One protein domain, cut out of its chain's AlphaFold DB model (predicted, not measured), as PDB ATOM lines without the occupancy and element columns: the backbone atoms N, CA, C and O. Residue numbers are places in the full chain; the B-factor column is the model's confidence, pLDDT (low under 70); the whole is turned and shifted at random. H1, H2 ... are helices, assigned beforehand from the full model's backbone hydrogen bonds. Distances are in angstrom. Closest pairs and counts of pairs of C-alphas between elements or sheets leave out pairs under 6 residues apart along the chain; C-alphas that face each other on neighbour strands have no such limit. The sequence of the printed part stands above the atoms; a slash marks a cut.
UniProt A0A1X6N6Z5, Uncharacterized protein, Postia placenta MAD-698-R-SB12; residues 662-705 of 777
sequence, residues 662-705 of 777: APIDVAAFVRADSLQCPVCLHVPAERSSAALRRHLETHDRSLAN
ATOM      1  N   ALA A 662      -7.349  13.674  84.860       79.12
ATOM      2  CA  ALA A 662      -8.638  13.739  84.174       79.12
ATOM      3  C   ALA A 662      -9.673  12.887  84.933       79.12
ATOM      4  O   ALA A 662      -9.286  11.892  85.546       79.12
ATOM      5  N   PRO A 663     -10.970  13.242  84.905       79.50
ATOM      6  CA  PRO A 663     -12.019  12.398  85.469       79.50
ATOM      7  C   PRO A 663     -12.163  11.109  84.645       79.50
ATOM      8  O   PRO A 663     -12.251  11.162  83.417       79.50
ATOM      9  N   ILE A 664     -12.197   9.955  85.315       82.06
ATOM     10  CA  ILE A 664     -12.414   8.639  84.699       82.06
ATOM     11  C   ILE A 664     -13.363   7.841  85.594       82.06
ATOM     12  O   ILE A 664     -13.064   7.657  86.768       82.06
ATOM     13  N   ASP A 665     -14.436   7.271  85.041       86.31
ATOM     14  CA  ASP A 665     -15.115   6.159  85.718       86.31
ATOM     15  C   ASP A 665     -14.216   4.909  85.644       86.31
ATOM     16  O   ASP A 665     -14.151   4.200  84.631       86.31
ATOM     17  N   VAL A 666     -13.501   4.650  86.741       84.19
ATOM     18  CA  VAL A 666     -12.614   3.489  86.905       84.19
ATOM     19  C   VAL A 666     -13.394   2.167  86.816       84.19
ATOM     20  O   VAL A 666     -12.847   1.160  86.363       84.19
ATOM     21  N   ALA A 667     -14.670   2.139  87.211       85.19
ATOM     22  CA  ALA A 667     -15.509   0.945  87.154       85.19
ATOM     23  C   ALA A 667     -16.053   0.675  85.743       85.19
ATOM     24  O   ALA A 667     -16.179  -0.489  85.364       85.19
ATOM     25  N   ALA A 668     -16.347   1.697  84.934       86.31
ATOM     26  CA  ALA A 668     -16.617   1.526  83.503       86.31
ATOM     27  C   ALA A 668     -15.381   1.020  82.747       86.31
ATOM     28  O   ALA A 668     -15.466   0.007  82.057       86.31
ATOM     29  N   PHE A 669     -14.217   1.660  82.914       85.50
ATOM     30  CA  PHE A 669     -13.030   1.298  82.127       85.50
ATOM     31  C   PHE A 669     -12.470  -0.094  82.438       85.50
ATOM     32  O   PHE A 669     -12.058  -0.798  81.520       85.50
ATOM     33  N   VAL A 670     -12.503  -0.539  83.700       86.38
ATOM     34  CA  VAL A 670     -12.046  -1.893  84.073       86.38
ATOM     35  C   VAL A 670     -12.956  -3.001  83.509       86.38
ATOM     36  O   VAL A 670     -12.504  -4.135  83.390       86.38
ATOM     37  N   ARG A 671     -14.199  -2.690  83.106       86.44
ATOM     38  CA  ARG A 671     -15.125  -3.630  82.435       86.44
ATOM     39  C   ARG A 671     -14.940  -3.721  80.913       86.44
ATOM     40  O   ARG A 671     -15.619  -4.522  80.283       86.44
ATOM     41  N   ALA A 672     -14.070  -2.905  80.318       87.88
ATOM     42  CA  ALA A 672     -13.879  -2.836  78.866       87.88
ATOM     43  C   ALA A 672     -12.661  -3.639  78.356       87.88
ATOM     44  O   ALA A 672     -12.241  -3.435  77.220       87.88
ATOM     45  N   ASP A 673     -12.040  -4.463  79.213       87.88
ATOM     46  CA  ASP A 673     -10.833  -5.289  78.987       87.88
ATOM     47  C   ASP A 673      -9.585  -4.588  78.401       87.88
ATOM     48  O   ASP A 673      -8.522  -5.196  78.250       87.88
ATOM     49  N   SER A 674      -9.647  -3.276  78.153       93.62
ATOM     50  CA  SER A 674      -8.488  -2.461  77.802       93.62
ATOM     51  C   SER A 674      -7.493  -2.440  78.956       93.62
ATOM     52  O   SER A 674      -7.704  -1.776  79.966       93.62
ATOM     53  N   LEU A 675      -6.345  -3.087  78.761       96.31
ATOM     54  CA  LEU A 675      -5.190  -3.008  79.661       96.31
ATOM     55  C   LEU A 675      -4.376  -1.707  79.495       96.31
ATOM     56  O   LEU A 675      -3.300  -1.572  80.080       96.31
ATOM     57  N   GLN A 676      -4.867  -0.757  78.693       96.94
ATOM     58  CA  GLN A 676      -4.257   0.548  78.462       96.94
ATOM     59  C   GLN A 676      -5.078   1.667  79.111       96.94
ATOM     60  O   GLN A 676      -6.295   1.747  78.945       96.94
ATOM     61  N   CYS A 677      -4.389   2.567  79.814       96.00
ATOM     62  CA  CYS A 677      -4.983   3.764  80.394       96.00
ATOM     63  C   CYS A 677      -5.445   4.751  79.305       96.00
ATOM     64  O   CYS A 677      -4.615   5.160  78.487       96.00
ATOM     65  N   PRO A 678      -6.709   5.218  79.318       94.38
ATOM     66  CA  PRO A 678      -7.216   6.159  78.319       94.38
ATOM     67  C   PRO A 678      -6.608   7.569  78.437       94.38
ATOM     68  O   PRO A 678      -6.635   8.320  77.468       94.38
ATOM     69  N   VAL A 679      -6.048   7.940  79.598       94.44
ATOM     70  CA  VAL A 679      -5.589   9.317  79.884       94.44
ATOM     71  C   VAL A 679      -4.106   9.543  79.580       94.44
ATOM     72  O   VAL A 679      -3.742  10.618  79.108       94.44
ATOM     73  N   CYS A 680      -3.232   8.557  79.815       94.88
ATOM     74  CA  CYS A 680      -1.800   8.684  79.500       94.88
ATOM     75  C   CYS A 680      -1.212   7.542  78.656       94.88
ATOM     76  O   CYS A 680       0.005   7.484  78.476       94.88
ATOM     77  N   LEU A 681      -2.052   6.640  78.131       95.12
ATOM     78  CA  LEU A 681      -1.658   5.495  77.296       95.12
ATOM     79  C   LEU A 681      -0.699   4.495  77.974       95.12
ATOM     80  O   LEU A 681      -0.168   3.603  77.308       95.12
ATOM     81  N   HIS A 682      -0.500   4.597  79.290       95.94
ATOM     82  CA  HIS A 682       0.285   3.642  80.066       95.94
ATOM     83  C   HIS A 682      -0.364   2.252  80.050       95.94
ATOM     84  O   HIS A 682      -1.569   2.106  80.263       95.94
ATOM     85  N   VAL A 683       0.465   1.232  79.832       97.06
ATOM     86  CA  VAL A 683       0.108  -0.184  79.950       97.06
ATOM     87  C   VAL A 683       0.929  -0.755  81.109       97.06
ATOM     88  O   VAL A 683       2.162  -0.723  81.025       97.06
ATOM     89  N   PRO A 684       0.303  -1.269  82.183       95.31
ATOM     90  CA  PRO A 684       1.031  -1.852  83.303       95.31
ATOM     91  C   PRO A 684       1.884  -3.045  82.864       95.31
ATOM     92  O   PRO A 684       1.429  -3.891  82.091       95.31
ATOM     93  N   ALA A 685       3.104  -3.159  83.398       94.81
ATOM     94  CA  ALA A 685       4.026  -4.248  83.053       94.81
ATOM     95  C   ALA A 685       3.447  -5.644  83.363       94.81
ATOM     96  O   ALA A 685       3.653  -6.582  82.599       94.81
ATOM     97  N   GLU A 686       2.668  -5.749  84.444       92.19
ATOM     98  CA  GLU A 686       1.944  -6.958  84.870       92.19
ATOM     99  C   GLU A 686       0.786  -7.343  83.929       92.19
ATOM    100  O   GLU A 686       0.264  -8.446  84.047       92.19
ATOM    101  N   ARG A 687       0.342  -6.442  83.031       93.75
ATOM    102  CA  ARG A 687      -0.845  -6.615  82.165       93.75
ATOM    103  C   ARG A 687      -2.108  -7.082  82.915       93.75
ATOM    104  O   ARG A 687      -2.966  -7.751  82.355       93.75
ATOM    105  N   SER A 688      -2.225  -6.696  84.183       95.56
ATOM    106  CA  SER A 688      -3.346  -7.033  85.061       95.56
ATOM    107  C   SER A 688      -4.322  -5.864  85.180       95.56
ATOM    108  O   SER A 688      -3.905  -4.718  85.369       95.56
ATOM    109  N   SER A 689      -5.625  -6.149  85.166       92.56
ATOM    110  CA  SER A 689      -6.681  -5.172  85.458       92.56
ATOM    111  C   SER A 689      -6.543  -4.566  86.862       92.56
ATOM    112  O   SER A 689      -6.811  -3.381  87.046       92.56
ATOM    113  N   ALA A 690      -6.014  -5.314  87.837       92.38
ATOM    114  CA  ALA A 690      -5.696  -4.806  89.174       92.38
ATOM    115  C   ALA A 690      -4.461  -3.884  89.196       92.38
ATOM    116  O   ALA A 690      -4.318  -3.058  90.096       92.38
ATOM    117  N   ALA A 691      -3.552  -4.006  88.224       93.88
ATOM    118  CA  ALA A 691      -2.452  -3.060  88.026       93.88
ATOM    119  C   ALA A 691      -2.915  -1.801  87.283       93.88
ATOM    120  O   ALA A 691      -2.469  -0.703  87.605       93.88
ATOM    121  N   LEU A 692      -3.850  -1.948  86.336       94.88
ATOM    122  CA  LEU A 692      -4.461  -0.809  85.660       94.88
ATOM    123  C   LEU A 692      -5.347  -0.002  86.613       94.88
ATOM    124  O   LEU A 692      -5.201   1.211  86.656       94.88
ATOM    125  N   ARG A 693      -6.194  -0.648  87.425       91.88
ATOM    126  CA  ARG A 693      -7.017   0.013  88.454       91.88
ATOM    127  C   ARG A 693      -6.160   0.873  89.394       91.88
ATOM    128  O   ARG A 693      -6.394   2.074  89.454       91.88
ATOM    129  N   ARG A 694      -5.086   0.309  89.971       89.25
ATOM    130  CA  ARG A 694      -4.078   1.040  90.780       89.25
ATOM    131  C   ARG A 694      -3.457   2.256  90.082       89.25
ATOM    132  O   ARG A 694      -2.927   3.142  90.742       89.25
ATOM    133  N   HIS A 695      -3.467   2.287  88.753       94.00
ATOM    134  CA  HIS A 695      -2.956   3.396  87.956       94.00
ATOM    135  C   HIS A 695      -4.060   4.400  87.567       94.00
ATOM    136  O   HIS A 695      -3.825   5.605  87.623       94.00
ATOM    137  N   LEU A 696      -5.278   3.949  87.254       91.31
ATOM    138  CA  LEU A 696      -6.447   4.816  87.061       91.31
ATOM    139  C   LEU A 696      -6.791   5.590  88.348       91.31
ATOM    140  O   LEU A 696      -7.065   6.783  88.279       91.31
ATOM    141  N   GLU A 697      -6.628   4.963  89.515       85.81
ATOM    142  CA  GLU A 697      -6.679   5.597  90.845       85.81
ATOM    143  C   GLU A 697      -5.664   6.747  91.015       85.81
ATOM    144  O   GLU A 697      -5.865   7.623  91.848       85.81
ATOM    145  N   THR A 698      -4.581   6.798  90.222       86.38
ATOM    146  CA  THR A 698      -3.660   7.955  90.226       86.38
ATOM    147  C   THR A 698      -4.105   9.088  89.300       86.38
ATOM    148  O   THR A 698      -3.697  10.229  89.511       86.38
ATOM    149  N   HIS A 699      -4.943   8.797  88.300       87.50
ATOM    150  CA  HIS A 699      -5.498   9.782  87.368       87.50
ATOM    151  C   HIS A 699      -6.752  10.469  87.896       87.50
ATOM    152  O   HIS A 699      -6.952  11.656  87.613       87.50
ATOM    153  N   ASP A 700      -7.582   9.719  88.623       82.19
ATOM    154  CA  ASP A 700      -8.879  10.174  89.099       82.19
ATOM    155  C   ASP A 700      -8.730  11.250  90.181       82.19
ATOM    156  O   ASP A 700      -8.627  10.988  91.378       82.19
ATOM    157  N   ARG A 701      -8.736  12.507  89.730       64.12
ATOM    158  CA  ARG A 701      -8.711  13.662  90.624       64.12
ATOM    159  C   ARG A 701     -10.074  13.938  91.274       64.12
ATOM    160  O   ARG A 701     -10.124  14.779  92.162       64.12
ATOM    161  N   SER A 702     -11.159  13.253  90.891       60.84
ATOM    162  CA  SER A 702     -12.426  13.373  91.628       60.84
ATOM    163  C   SER A 702     -12.296  12.733  93.016       60.84
ATOM    164  O   SER A 702     -12.623  13.383  94.005       60.84
ATOM    165  N   LEU A 703     -11.601  11.591  93.107       56.25
ATOM    166  CA  LEU A 703     -11.104  10.996  94.360       56.25
ATOM    167  C   LEU A 703      -9.943  11.774  95.027       56.25
ATOM    168  O   LEU A 703      -9.382  11.330  96.024       56.25
ATOM    169  N   ALA A 704      -9.557  12.938  94.494       54.41
ATOM    170  CA  ALA A 704      -8.548  13.832  95.076       54.41
ATOM    171  C   ALA A 704      -9.076  15.256  95.342       54.41
ATOM    172  O   ALA A 704      -8.293  16.150  95.672       54.41
ATOM    173  N   ASN A 705     -10.396  15.456  95.249       57.69
ATOM    174  CA  ASN A 705     -11.101  16.469  96.043       57.69
ATOM    175  C   ASN A 705     -11.259  16.019  97.508       57.69
ATOM    176  O   ASN A 705     -11.633  16.818  98.361       57.69
TER     177      ASN A 705
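What this domain is: This is residues 662 to 705 of the 777 residues of an uncharacterized protein of Postia placenta MAD-698-R-SB12 (UniProt A0A1X6N6Z5). This is a small domain with little regular structure: a short helix, H1, packs on a longer helix, H2, and a wide loop, residues 671 to 688, leads from one to the other. A tail, residues 700 to 705, follows H2. The printed part has 44 residues with two named helices, H1 then H2, and no named strand; the class is all helix, though the helices hold only 16 residues. It is compact, with a radius of gyration of the C-alphas of 9.6 A, and elongated, spanning 29 by 18 by 15 A.

Where its parts are: H1 is residues 666 to 670, beginning at C-alpha 666 (-12.614, 3.489, 86.905). H2 is residues 689 to 699, 15.1 A from first to last C-alpha, ending at C-alpha 699 (-5.498, 9.782, 87.368).

How they stand to each other: H1 and H2 touch; their closest C-alphas, of Val 666 and Leu 696, are 6.3 A apart. Every O i to N i+4 pair is within hydrogen-bond range in H1, and 6 of 7 in H2.

The domain as a whole: The C-alphas farthest apart, of Glu 686 and Asn 705, are 29.0 A apart. The printed part has no cut. The link from H1 to H2 is long, 18 residues. Residues 701 to 705 have pLDDT under 70.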